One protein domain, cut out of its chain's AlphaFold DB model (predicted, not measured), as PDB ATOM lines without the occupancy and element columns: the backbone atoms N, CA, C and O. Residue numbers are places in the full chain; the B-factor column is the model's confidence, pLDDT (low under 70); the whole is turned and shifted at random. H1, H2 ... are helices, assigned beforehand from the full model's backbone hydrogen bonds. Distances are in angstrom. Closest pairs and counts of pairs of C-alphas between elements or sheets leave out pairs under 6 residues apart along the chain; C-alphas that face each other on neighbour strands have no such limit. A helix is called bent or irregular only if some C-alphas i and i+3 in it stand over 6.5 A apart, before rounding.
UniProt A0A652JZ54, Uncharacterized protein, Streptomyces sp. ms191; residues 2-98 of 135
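What this domain is: This is residues 2 to 98 of the 135 residues of an uncharacterized protein of Streptomyces sp. ms191 (UniProt A0A652JZ54). What does the model look like? A long kinked helix, H4, runs through a flat, loose assembly: H2 crosses its later half nearly at a right angle, and H3 meets it near the kink and splays away from there. H1 turns off from H2, and residues 2 to 13 stick out at one side, while residues 48 to 53 stick out where the chain folds back from H3 towards H4. What is it built of? The printed part has 97 residues with four named helices, H1, H2, H3 and H4 in that order, and no named strand; its class is all helix. It is loose, with a radius of gyration of the C-alphas of 16.5 A and spans of 53 by 41 by 18 A.

Where its parts are: Where do the first helices run? H1 is residues 6 to 20, from C-alpha 6 at (145.216, 151.460, 168.263), and measures 20.8 A from first to last C-alpha. H2 is residues 22 to 29, 10.2 A. Where are the other two? H3 is residues 36 to 48, 18.2 A, with C-alpha 36 at (139.127, 137.262, 156.855). H4 is residues 60 to 84, 35.2 A, ending with C-alpha 84 at (129.176, 149.354, 140.078).

How they stand to each other: How does H1 stand to H2? They only just touch, and only at the corner by their link, with 3 pairs of C-alphas within 8 A. The closest C-alphas are those of Ile 18 and Val 25, 5.9 A apart; the helices stand at a steep tilt of 46 degrees, opposite ways. What touches H4? H2 touches residues 72 to 80 of H4, the closest C-alphas being those of Leu 26 and Gly 76 at 4.2 A, and stands about perpendicular to H4 at 82 degrees. H3 touches H4 with residues 36 to 37 alone, the closest C-alphas being those of Ala 36 and Leu 70 at 5.4 A, at a steep tilt of 49 degrees, opposite ways. Which helices are apart? H1 is apart from H3 and from H4, and H2 is apart from H3. How even are the helix backbones? In H2 and H3 every O i to N i+4 pair is within hydrogen-bond range, against 10 of 11 in H1 and 19 of 21 in H4. H4 has a kink of 42 degrees near residue 67 and is only just irregular, C-alphas 65 and 68 being 6.8 A apart.

The domain as a whole: How far does it reach? The two C-alphas farthest apart, those of Pro 52 and Gly 91, are 52.9 A apart. Is it continuous? The printed part has no cut; the link from H1 to H2 is tight, that from H2 to H3 short and that from H3 to H4 long. Residues 85 to 98 hold no named element. Where is confidence low? The mean pLDDT of the printed part is 74.4, and 42 residues are under 70, among them residues 33 to 48 and 52 to 67.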
ATOM      1  N   SER A   2     145.765 156.721 179.872       51.62
ATOM      2  CA  SER A   2     146.064 155.507 179.107       51.62
ATOM      3  C   SER A   2     145.653 155.720 177.649       51.62
ATOM      4  O   SER A   2     144.481 155.951 177.357       51.62
ATOM      5  N   ARG A   3     146.623 155.697 176.727       66.69
ATOM      6  CA  ARG A   3     146.335 155.713 175.288       66.69
ATOM      7  C   ARG A   3     145.610 154.417 174.956       66.69
ATOM      8  O   ARG A   3     146.135 153.339 175.230       66.69
ATOM      9  N   LEU A   4     144.401 154.533 174.411       64.19
ATOM     10  CA  LEU A   4     143.654 153.370 173.954       64.19
ATOM     11  C   LEU A   4     144.522 152.636 172.912       64.19
ATOM     12  O   LEU A   4     145.056 153.293 172.012       64.19
ATOM     13  N   PRO A   5     144.702 151.312 173.024       78.25
ATOM     14  CA  PRO A   5     145.367 150.528 171.997       78.25
ATOM     15  C   PRO A   5     144.772 150.843 170.625       78.25
ATOM     16  O   PRO A   5     143.551 150.857 170.477       78.25
ATOM     17  N   ARG A   6     145.628 151.077 169.625       66.62
ATOM     18  CA  ARG A   6     145.216 151.460 168.263       66.62
ATOM     19  C   ARG A   6     144.134 150.535 167.699       66.62
ATOM     20  O   ARG A   6     143.146 151.008 167.165       66.62
ATOM     21  N   ILE A   7     144.257 149.235 167.967       65.69
ATOM     22  CA  ILE A   7     143.283 148.207 167.578       65.69
ATOM     23  C   ILE A   7     141.879 148.500 168.130       65.69
ATOM     24  O   ILE A   7     140.893 148.357 167.415       65.69
ATOM     25  N   LEU A   8     141.769 148.925 169.391       67.56
ATOM     26  CA  LEU A   8     140.479 149.259 169.998       67.56
ATOM     27  C   LEU A   8     139.922 150.576 169.453       67.56
ATOM     28  O   LEU A   8     138.710 150.703 169.303       67.56
ATOM     29  N   ALA A   9     140.788 151.541 169.137       71.94
ATOM     30  CA  ALA A   9     140.369 152.802 168.533       71.94
ATOM     31  C   ALA A   9     139.825 152.575 167.115       71.94
ATOM     32  O   ALA A   9     138.750 153.074 166.794       71.94
ATOM     33  N   ASP A  10     140.515 151.753 166.322       67.94
ATOM     34  CA  ASP A  10     140.102 151.373 164.971       67.94
ATOM     35  C   ASP A  10     138.786 150.576 165.000       67.94
ATOM     36  O   ASP A  10     137.896 150.818 164.189       67.94
ATOM     37  N   LEU A  11     138.607 149.680 165.981       69.50
ATOM     38  CA  LEU A  11     137.360 148.932 166.166       69.50
ATOM     39  C   LEU A  11     136.183 149.856 166.514       69.50
ATOM     40  O   LEU A  11     135.093 149.712 165.965       69.50
ATOM     41  N   LEU A  12     136.384 150.812 167.424       76.25
ATOM     42  CA  LEU A  12     135.343 151.769 167.804       76.25
ATOM     43  C   LEU A  12     135.012 152.734 166.663       76.25
ATOM     44  O   LEU A  12     133.837 153.021 166.440       76.25
ATOM     45  N   ALA A  13     136.025 153.211 165.936       75.81
ATOM     46  CA  ALA A  13     135.834 154.017 164.736       75.81
ATOM     47  C   ALA A  13     135.018 153.239 163.701       75.81
ATOM     48  O   ALA A  13     134.007 153.741 163.228       75.81
ATOM     49  N   PHE A  14     135.361 151.971 163.469       75.38
ATOM     50  CA  PHE A  14     134.610 151.094 162.580       75.38
ATOM     51  C   PHE A  14     133.138 150.944 162.989       75.38
ATOM     52  O   PHE A  14     132.250 151.135 162.161       75.38
ATOM     53  N   TRP A  15     132.852 150.659 164.265       78.62
ATOM     54  CA  TRP A  15     131.471 150.530 164.755       78.62
ATOM     55  C   TRP A  15     130.685 151.844 164.734       78.62
ATOM     56  O   TRP A  15     129.466 151.847 164.562       78.62
ATOM     57  N   ARG A  16     131.361 152.977 164.904       84.19
ATOM     58  CA  ARG A  16     130.738 154.291 164.752       84.19
ATOM     59  C   ARG A  16     130.423 154.575 163.286       84.19
ATOM     60  O   ARG A  16     129.332 155.052 162.976       84.19
ATOM     61  N   ASP A  17     131.372 154.297 162.403       80.06
ATOM     62  CA  ASP A  17     131.290 154.652 160.993       80.06
ATOM     63  C   ASP A  17     130.305 153.734 160.264       80.06
ATOM     64  O   ASP A  17     129.530 154.223 159.454       80.06
ATOM     65  N   ILE A  18     130.197 152.453 160.634       83.56
ATOM     66  CA  ILE A  18     129.153 151.569 160.090       83.56
ATOM     67  C   ILE A  18     127.739 152.039 160.462       83.56
ATOM     68  O   ILE A  18     126.810 151.876 159.678       83.56
ATOM     69  N   ALA A  19     127.558 152.647 161.637       83.88
ATOM     70  CA  ALA A  19     126.258 153.150 162.070       83.88
ATOM     71  C   ALA A  19     125.877 154.474 161.385       83.88
ATOM     72  O   ALA A  19     124.695 154.745 161.187       83.88
ATOM     73  N   ARG A  20     126.867 155.311 161.046       85.88
ATOM     74  CA  ARG A  20     126.651 156.645 160.459       85.88
ATOM     75  C   ARG A  20     126.715 156.659 158.933       85.88
ATOM     76  O   ARG A  20     125.929 157.361 158.308       85.88
ATOM     77  N   TYR A  21     127.625 155.875 158.367       88.44
ATOM     78  CA  TYR A  21     127.986 155.829 156.950       88.44
ATOM     79  C   TYR A  21     128.037 154.371 156.456       88.44
ATOM     80  O   TYR A  21     129.073 153.888 155.990       88.44
ATOM     81  N   PRO A  22     126.937 153.603 156.604       86.31
ATOM     82  CA  PRO A  22     126.941 152.173 156.299       86.31
ATOM     83  C   PRO A  22     127.271 151.883 154.831       86.31
ATOM     84  O   PRO A  22     127.831 150.835 154.526       86.31
ATOM     85  N   ARG A  23     126.920 152.792 153.917       90.44
ATOM     86  CA  ARG A  23     127.067 152.594 152.469       90.44
ATOM     87  C   ARG A  23     128.534 152.714 152.079       90.44
ATOM     88  O   ARG A  23     129.084 151.812 151.463       90.44
ATOM     89  N   GLU A  24     129.169 153.786 152.530       89.06
ATOM     90  CA  GLU A  24     130.578 154.103 152.339       89.06
ATOM     91  C   GLU A  24     131.464 153.022 152.971       89.06
ATOM     92  O   GLU A  24     132.394 152.519 152.343       89.06
ATOM     93  N   VAL A  25     131.118 152.580 154.189       87.12
ATOM     94  CA  VAL A  25     131.823 151.483 154.865       87.12
ATOM     95  C   VAL A  25     131.710 150.177 154.082       87.12
ATOM     96  O   VAL A  25     132.714 149.483 153.939       87.12
ATOM     97  N   LEU A  26     130.529 149.829 153.560       86.88
ATOM     98  CA  LEU A  26     130.355 148.608 152.767       86.88
ATOM     99  C   LEU A  26     131.125 148.670 151.442       86.88
ATOM    100  O   LEU A  26     131.790 147.698 151.091       86.88
ATOM    101  N   LEU A  27     131.097 149.807 150.742       88.81
ATOM    102  CA  LEU A  27     131.871 149.989 149.512       88.81
ATOM    103  C   LEU A  27     133.376 149.850 149.772       88.81
ATOM    104  O   LEU A  27     134.040 149.071 149.093       88.81
ATOM    105  N   ASN A  28     133.902 150.498 150.814       85.19
ATOM    106  CA  ASN A  28     135.316 150.387 151.179       85.19
ATOM    107  C   ASN A  28     135.683 148.969 151.656       85.19
ATOM    108  O   ASN A  28     136.781 148.474 151.393       85.19
ATOM    109  N   ARG A  29     134.761 148.269 152.330       83.62
ATOM    110  CA  ARG A  29     134.978 146.888 152.791       83.62
ATOM    111  C   ARG A  29     135.141 145.885 151.658       83.62
ATOM    112  O   ARG A  29     135.869 144.912 151.843       83.62
ATOM    113  N   ALA A  30     134.564 146.149 150.488       84.31
ATOM    114  CA  ALA A  30     134.767 145.329 149.296       84.31
ATOM    115  C   ALA A  30     136.243 145.201 148.885       84.31
ATOM    116  O   ALA A  30     136.603 144.246 148.204       84.31
ATOM    117  N   HIS A  31     137.107 146.124 149.317       83.44
ATOM    118  CA  HIS A  31     138.542 146.138 149.011       83.44
ATOM    119  C   HIS A  31     139.402 145.469 150.085       83.44
ATOM    120  O   HIS A  31     140.605 145.289 149.922       83.44
ATOM    121  N   HIS A  32     138.795 145.021 151.181       75.38
ATOM    122  CA  HIS A  32     139.496 144.465 152.336       75.38
ATOM    123  C   HIS A  32     139.737 142.940 152.225       75.38
ATOM    124  O   HIS A  32     139.815 142.229 153.230       75.38
ATOM    125  N   GLN A  33     139.858 142.425 150.995       60.00
ATOM    126  CA  GLN A  33     139.593 141.028 150.606       60.00
ATOM    127  C   GLN A  33     140.548 139.957 151.183       60.00
ATOM    128  O   GLN A  33     140.397 138.777 150.883       60.00
ATOM    129  N   TRP A  34     141.525 140.314 152.022       52.66
ATOM    130  CA  TRP A  34     142.683 139.444 152.283       52.66
ATOM    131  C   TRP A  34     142.947 139.063 153.741       52.66
ATOM    132  O   TRP A  34     143.870 138.296 154.003       52.66
ATOM    133  N   ARG A  35     142.148 139.520 154.714       55.81
ATOM    134  CA  ARG A  35     142.375 139.149 156.130       55.81
ATOM    135  C   ARG A  35     141.411 138.091 156.657       55.81
ATOM    136  O   ARG A  35     141.849 137.153 157.318       55.81
ATOM    137  N   ALA A  36     140.123 138.197 156.340       53.56
ATOM    138  CA  ALA A  36     139.127 137.262 156.855       53.56
ATOM    139  C   ALA A  36     139.108 135.934 156.075       53.56
ATOM    140  O   ALA A  36     139.114 134.870 156.690       53.56
ATOM    141  N   ALA A  37     139.187 135.973 154.737       54.38
ATOM    142  CA  ALA A  37     139.229 134.770 153.899       54.38
ATOM    143  C   ALA A  37     140.469 133.900 154.178       54.38
ATOM    144  O   ALA A  37     140.352 132.683 154.293       54.38
ATOM    145  N   GLY A  38     141.640 134.517 154.377       57.66
ATOM    146  CA  GLY A  38     142.866 133.801 154.747       57.66
ATOM    147  C   GLY A  38     142.759 133.096 156.103       57.66
ATOM    148  O   GLY A  38     143.165 131.943 156.223       57.66
ATOM    149  N   MET A  39     142.152 133.741 157.109       61.91
ATOM    150  CA  MET A  39     141.929 133.108 158.413       61.91
ATOM    151  C   MET A  39     140.893 131.981 158.348       61.91
ATOM    152  O   MET A  39     141.112 130.932 158.942       61.91
ATOM    153  N   VAL A  40     139.797 132.150 157.606       62.41
ATOM    154  CA  VAL A  40     138.767 131.106 157.465       62.41
ATOM    155  C   VAL A  40     139.305 129.895 156.705       62.41
ATOM    156  O   VAL A  40     139.098 128.770 157.153       62.41
ATOM    157  N   SER A  41     140.047 130.103 155.615       59.94
ATOM    158  CA  SER A  41     140.693 129.017 154.871       59.94
ATOM    159  C   SER A  41     141.754 128.298 155.703       59.94
ATOM    160  O   SER A  41     141.841 127.076 155.640       59.94
ATOM    161  N   LEU A  42     142.517 129.021 156.529       64.50
ATOM    162  CA  LEU A  42     143.472 128.418 157.461       64.50
ATOM    163  C   LEU A  42     142.758 127.557 158.513       64.50
ATOM    164  O   LEU A  42     143.172 126.431 158.763       64.50
ATOM    165  N   ILE A  43     141.662 128.049 159.096       64.44
ATOM    166  CA  ILE A  43     140.868 127.298 160.082       64.44
ATOM    167  C   ILE A  43     140.249 126.052 159.439       64.44
ATOM    168  O   ILE A  43     140.363 124.960 159.991       64.44
ATOM    169  N   ALA A  44     139.640 126.193 158.259       64.69
ATOM    170  CA  ALA A  44     139.055 125.077 157.522       64.69
ATOM    171  C   ALA A  44     140.112 124.027 157.139       64.69
ATOM    172  O   ALA A  44     139.862 122.834 157.286       64.69
ATOM    173  N   ALA A  45     141.305 124.458 156.716       64.19
ATOM    174  CA  ALA A  45     142.419 123.565 156.416       64.19
ATOM    175  C   ALA A  45     142.915 122.820 157.664       64.19
ATOM    176  O   ALA A  45     143.135 121.616 157.604       64.19
ATOM    177  N   LEU A  46     143.053 123.499 158.804       63.81
ATOM    178  CA  LEU A  46     143.520 122.866 160.041       63.81
ATOM    179  C   LEU A  46     142.497 121.873 160.619       63.81
ATOM    180  O   LEU A  46     142.895 120.859 161.185       63.81
ATOM    181  N   VAL A  47     141.195 122.119 160.425       66.56
ATOM    182  CA  VAL A  47     140.134 121.145 160.737       66.56
ATOM    183  C   VAL A  47     140.160 119.964 159.759       66.56
ATOM    184  O   VAL A  47     140.035 118.822 160.188       66.56
ATOM    185  N   ALA A  48     140.352 120.210 158.459       65.12
ATOM    186  CA  ALA A  48     140.400 119.156 157.442       65.12
ATOM    187  C   ALA A  48     141.641 118.250 157.552       65.12
ATOM    188  O   ALA A  48     141.583 117.088 157.159       65.12
ATOM    189  N   LEU A  49     142.753 118.772 158.079       76.81
ATOM    190  CA  LEU A  49     144.009 118.041 158.275       76.81
ATOM    191  C   LEU A  49     144.068 117.246 159.593       76.81
ATOM    192  O   LEU A  49     145.113 116.668 159.879       76.81
ATOM    193  N   ASP A  50     142.981 117.230 160.378       67.00
ATOM    194  CA  ASP A  50     142.848 116.509 161.657       67.00
ATOM    195  C   ASP A  50     144.081 116.659 162.563       67.00
ATOM    196  O   ASP A  50     144.672 115.697 163.061       67.00
ATOM    197  N   VAL A  51     144.536 117.907 162.718       70.00
ATOM    198  CA  VAL A  51     145.745 118.210 163.483       70.00
ATOM    199  C   VAL A  51     145.544 117.736 164.936       70.00
ATOM    200  O   VAL A  51     144.564 118.112 165.580       70.00
ATOM    201  N   PRO A  52     146.441 116.915 165.508       53.25
ATOM    202  CA  PRO A  52     146.245 116.405 166.861       53.25
ATOM    203  C   PRO A  52     146.212 117.548 167.891       53.25
ATOM    204  O   PRO A  52     147.124 118.371 167.957       53.25
ATOM    205  N   GLY A  53     145.140 117.601 168.695       64.62
ATOM    206  CA  GLY A  53     144.869 118.673 169.671       64.62
ATOM    207  C   GLY A  53     143.961 119.803 169.160       64.62
ATOM    208  O   GLY A  53     143.652 120.731 169.911       64.62
ATOM    209  N   PHE A  54     143.502 119.728 167.911       61.94
ATOM    210  CA  PHE A  54     142.597 120.697 167.296       61.94
ATOM    211  C   PHE A  54     141.134 120.284 167.519       61.94
ATOM    212  O   PHE A  54     140.715 119.218 167.082       61.94
ATOM    213  N   SER A  55     140.336 121.115 168.202       64.38
ATOM    214  CA  SER A  55     138.890 120.884 168.356       64.38
ATOM    215  C   SER A  55     138.085 122.008 167.690       64.38
ATOM    216  O   SER A  55     138.474 123.174 167.809       64.38
ATOM    217  N   PRO A  56     136.935 121.713 167.054       61.41
ATOM    218  CA  PRO A  56     136.044 122.737 166.495       61.41
ATOM    219  C   PRO A  56     135.611 123.790 167.530       61.41
ATOM    220  O   PRO A  56     135.466 124.968 167.207       61.41
ATOM    221  N   ASN A  57     135.485 123.383 168.798       65.31
ATOM    222  CA  ASN A  57     135.102 124.259 169.909       65.31
ATOM    223  C   ASN A  57     136.180 125.302 170.244       65.31
ATOM    224  O   ASN A  57     135.876 126.352 170.807       65.31
ATOM    225  N   SER A  58     137.435 125.058 169.859       64.12
ATOM    226  CA  SER A  58     138.535 126.007 170.047       64.12
ATOM    227  C   SER A  58     138.412 127.232 169.125       64.12
ATOM    228  O   SER A  58     139.032 128.260 169.391       64.12
ATOM    229  N   PHE A  59     137.580 127.158 168.075       64.31
ATOM    230  CA  PHE A  59     137.355 128.247 167.117       64.31
ATOM    231  C   PHE A  59     136.083 129.041 167.354       64.31
ATOM    232  O   PHE A  59     135.949 130.123 166.791       64.31
ATOM    233  N   THR A  60     135.172 128.572 168.205       65.56
ATOM    234  CA  THR A  60     133.962 129.317 168.574       65.56
ATOM    235  C   THR A  60     134.245 130.785 168.933       65.56
ATOM    236  O   THR A  60     133.602 131.654 168.343       65.56
ATOM    237  N   PRO A  61     135.230 131.130 169.791       61.75
ATOM    238  CA  PRO A  61     135.538 132.535 170.067       61.75
ATOM    239  C   PRO A  61     136.089 133.277 168.842       61.75
ATOM    240  O   PRO A  61     135.727 134.429 168.615       61.75
ATOM    241  N   ALA A  62     136.911 132.626 168.016       62.91
ATOM    242  CA  ALA A  62     137.440 133.226 166.793       62.91
ATOM    243  C   ALA A  62     136.328 133.511 165.769       62.91
ATOM    244  O   ALA A  62     136.321 134.577 165.164       62.91
ATOM    245  N   PHE A  63     135.347 132.619 165.617       65.88
ATOM    246  CA  PHE A  63     134.176 132.851 164.769       65.88
ATOM    247  C   PHE A  63     133.267 133.951 165.321       65.88
ATOM    248  O   PHE A  63     132.768 134.760 164.547       65.88
ATOM    249  N   ILE A  64     133.083 134.036 166.639       66.38
ATOM    250  CA  ILE A  64     132.294 135.112 167.260       66.38
ATOM    251  C   ILE A  64     132.973 136.476 167.063       66.38
ATOM    252  O   ILE A  64     132.298 137.464 166.787       66.38
ATOM    253  N   ILE A  65     134.303 136.535 167.171       64.12
ATOM    254  CA  ILE A  65     135.068 137.784 167.058       64.12
ATOM    255  C   ILE A  65     135.276 138.190 165.591       64.12
ATOM    256  O   ILE A  65     135.055 139.345 165.230       64.12
ATOM    257  N   CYS A  66     135.688 137.259 164.731       66.06
ATOM    258  CA  CYS A  66     136.066 137.542 163.343       66.06
ATOM    259  C   CYS A  66     134.913 137.358 162.346       66.06
ATOM    260  O   CYS A  66     134.931 137.964 161.274       66.06
ATOM    261  N   GLY A  67     133.903 136.551 162.682       68.19
ATOM    262  CA  GLY A  67     132.753 136.260 161.820       68.19
ATOM    263  C   GLY A  67     131.971 137.501 161.387       68.19
ATOM    264  O   GLY A  67     131.698 137.632 160.196       68.19
ATOM    265  N   PRO A  68     131.676 138.465 162.281       74.31
ATOM    266  CA  PRO A  68     131.043 139.719 161.880       74.31
ATOM    267  C   PRO A  68     131.857 140.491 160.835       74.31
ATOM    268  O   PRO A  68     131.287 141.024 159.889       74.31
ATOM    269  N   SER A  69     133.190 140.510 160.953       75.31
ATOM    270  CA  SER A  69     134.048 141.162 159.956       75.31
ATOM    271  C   SER A  69     134.001 140.441 158.611       75.31
ATOM    272  O   SER A  69     133.925 141.103 157.584       75.31
ATOM    273  N   LEU A  70     133.993 139.103 158.609       73.56
ATOM    274  CA  LEU A  70     133.855 138.306 157.387       73.56
ATOM    275  C   LEU A  70     132.516 138.572 156.689       73.56
ATOM    276  O   LEU A  70     132.479 138.772 155.479       73.56
ATOM    277  N   LEU A  71     131.416 138.607 157.449       77.81
ATOM    278  CA  LEU A  71     130.094 138.920 156.908       77.81
ATOM    279  C   LEU A  71     130.063 140.314 156.278       77.81
ATOM    280  O   LEU A  71     129.458 140.493 155.224       77.81
ATOM    281  N   LEU A  72     130.737 141.283 156.898       81.69
ATOM    282  CA  LEU A  72     130.837 142.645 156.379       81.69
ATOM    283  C   LEU A  72     131.721 142.735 155.135       81.69
ATOM    284  O   LEU A  72     131.388 143.492 154.230       81.69
ATOM    285  N   ASP A  73     132.780 141.931 155.043       82.06
ATOM    286  CA  ASP A  73     133.593 141.826 153.830       82.06
ATOM    287  C   ASP A  73     132.756 141.228 152.674       82.06
ATOM    288  O   ASP A  73     132.734 141.773 151.572       82.06
ATOM    289  N   CYS A  74     131.979 140.164 152.926       79.94
ATOM    290  CA  CYS A  74     131.065 139.581 151.933       79.94
ATOM    291  C   CYS A  74     129.957 140.555 151.508       79.94
ATOM    292  O   CYS A  74     129.679 140.703 150.314       79.94
ATOM    293  N   ALA A  75     129.324 141.225 152.474       85.25
ATOM    294  CA  ALA A  75     128.296 142.228 152.217       85.25
ATOM    295  C   ALA A  75     128.865 143.411 151.427       85.25
ATOM    296  O   ALA A  75     128.209 143.895 150.507       85.25
ATOM    297  N   GLY A  76     130.096 143.827 151.737       87.25
ATOM    298  CA  GLY A  76     130.812 144.861 151.006       87.25
ATOM    299  C   GLY A  76     131.027 144.482 149.545       87.25
ATOM    300  O   GLY A  76     130.633 145.234 148.660       87.25
ATOM    301  N   THR A  77     131.541 143.281 149.269       86.31
ATOM    302  CA  THR A  77     131.737 142.782 147.893       86.31
ATOM    303  C   THR A  77     130.436 142.759 147.087       86.31
ATOM    304  O   THR A  77     130.404 143.216 145.942       86.31
ATOM    305  N   LEU A  78     129.343 142.267 147.681       86.19
ATOM    306  CA  LEU A  78     128.027 142.258 147.033       86.19
ATOM    307  C   LEU A  78     127.516 143.676 146.767       86.19
ATOM    308  O   LEU A  78     127.081 143.982 145.655       86.19
ATOM    309  N   ALA A  79     127.588 144.544 147.776       87.94
ATOM    310  CA  ALA A  79     127.161 145.930 147.671       87.94
ATOM    311  C   ALA A  79     127.957 146.681 146.598       87.94
ATOM    312  O   ALA A  79     127.373 147.388 145.786       87.94
ATOM    313  N   HIS A  80     129.266 146.459 146.525       90.69
ATOM    314  CA  HIS A  80     130.132 147.076 145.530       90.69
ATOM    315  C   HIS A  80     129.823 146.600 144.107       90.69
ATOM    316  O   HIS A  80     129.806 147.406 143.179       90.69
ATOM    317  N   GLY A  81     129.518 145.314 143.911       85.69
ATOM    318  CA  GLY A  81     129.060 144.807 142.614       85.69
ATOM    319  C   GLY A  81     127.738 145.443 142.170       85.69
ATOM    320  O   GLY A  81     127.601 145.879 141.026       85.69
ATOM    321  N   LEU A  82     126.775 145.554 143.090       87.88
ATOM    322  CA  LEU A  82     125.490 146.204 142.819       87.88
ATOM    323  C   LEU A  82     125.648 147.704 142.549       87.88
ATOM    324  O   LEU A  82     125.029 148.221 141.618       87.88
ATOM    325  N   TRP A  83     126.502 148.384 143.311       92.88
ATOM    326  CA  TRP A  83     126.832 149.794 143.127       92.88
ATOM    327  C   TRP A  83     127.492 150.047 141.768       92.88
ATOM    328  O   TRP A  83     127.000 150.874 141.008       92.88
ATOM    329  N   LYS A  84     128.505 149.253 141.388       87.12
ATOM    330  CA  LYS A  84     129.176 149.354 140.078       87.12
ATOM    331  C   LYS A  84     128.215 149.134 138.905       87.12
ATOM    332  O   LYS A  84     128.385 149.717 137.842       87.12
ATOM    333  N   SER A  85     127.181 148.312 139.095       89.00
ATOM    334  CA  SER A  85     126.113 148.120 138.102       89.00
ATOM    335  C   SER A  85     125.062 149.243 138.071       89.00
ATOM    336  O   SER A  85     124.073 149.125 137.351       89.00
ATOM    337  N   GLY A  86     125.228 150.297 138.878       87.50
ATOM    338  CA  GLY A  86     124.308 151.433 138.978       87.50
ATOM    339  C   GLY A  86     122.987 151.122 139.686       87.50
ATOM    340  O   GLY A  86     122.046 151.907 139.609       87.50
ATOM    341  N   ARG A  87     122.871 149.967 140.358       87.94
ATOM    342  CA  ARG A  87     121.600 149.497 140.942       87.94
ATOM    343  C   ARG A  87     121.310 150.062 142.326       87.94
ATOM    344  O   ARG A  87     120.145 150.126 142.710       87.94
ATOM    345  N   ILE A  88     122.343 150.421 143.088       88.88
ATOM    346  CA  ILE A  88     122.202 150.964 144.443       88.88
ATOM    347  C   ILE A  88     123.102 152.183 144.640       88.88
ATOM    348  O   ILE A  88     124.165 152.279 144.038       88.88
ATOM    349  N   TRP A  89     122.659 153.082 145.520       90.94
ATOM    350  CA  TRP A  89     123.399 154.265 145.983       90.94
ATOM    351  C   TRP A  89     123.988 155.151 144.867       90.94
ATOM    352  O   TRP A  89     125.174 155.480 144.918       90.94
ATOM    353  N   PRO A  90     123.172 155.578 143.879       77.56
ATOM    354  CA  PRO A  90     123.614 156.573 142.907       77.56
ATOM    355  C   PRO A  90     123.983 157.867 143.648       77.56
ATOM    356  O   PRO A  90     123.181 158.384 144.426       77.56
ATOM    357  N   GLY A  91     125.209 158.354 143.449       82.38
ATOM    358  CA  GLY A  91     125.747 159.542 144.126       82.38
ATOM    359  C   GLY A  91     126.575 159.270 145.387       82.38
ATOM    360  O   GLY A  91     126.975 160.215 146.054       82.38
ATOM    361  N   VAL A  92     126.832 158.005 145.733       84.69
ATOM    362  CA  VAL A  92     127.868 157.642 146.713       84.69
ATOM    363  C   VAL A  92     129.084 157.138 145.948       84.69
ATOM    364  O   VAL A  92     128.932 156.299 145.064       84.69
ATOM    365  N   GLU A  93     130.271 157.620 146.290       85.38
ATOM    366  CA  GLU A  93     131.526 157.203 145.666       85.38
ATOM    367  C   GLU A  93     132.245 156.160 146.524       85.38
ATOM    368  O   GLU A  93     132.297 156.254 147.754       85.38
ATOM    369  N   CYS A  94     132.817 155.148 145.872       84.25
ATOM    370  CA  CYS A  94     133.747 154.243 146.529       84.25
ATOM    371  C   CYS A  94     135.126 154.904 146.572       84.25
ATOM    372  O   CYS A  94     135.763 155.063 145.535       84.25
ATOM    373  N   GLN A  95     135.625 155.217 147.767       80.69
ATOM    374  CA  GLN A  95     136.908 155.912 147.949       80.69
ATOM    375  C   GLN A  95     138.114 155.104 147.449       80.69
ATOM    376  O   GLN A  95     139.167 155.667 147.184       80.69
ATOM    377  N   CYS A  96     137.971 153.783 147.324       81.94
ATOM    378  CA  CYS A  96     139.003 152.904 146.773       81.94
ATOM    379  C   CYS A  96     138.910 152.724 145.248       81.94
ATOM    380  O   CYS A  96     139.807 152.130 144.663       81.94
ATOM    381  N   CYS A  97     137.814 153.164 144.620       79.69
ATOM    382  CA  CYS A  97     137.596 153.074 143.171       79.69
ATOM    383  C   CYS A  97     137.392 154.439 142.507       79.69
ATOM    384  O   CYS A  97     137.005 154.465 141.343       79.69
ATOM    385  N   GLY A  98     137.584 155.533 143.249       63.34
ATOM    386  CA  GLY A  98     137.613 156.876 142.682       63.34
ATOM    387  C   GLY A  98     138.724 156.985 141.640       63.34
ATOM    388  O   GLY A  98     139.754 156.331 141.796       63.34
TER     389      GLY A  98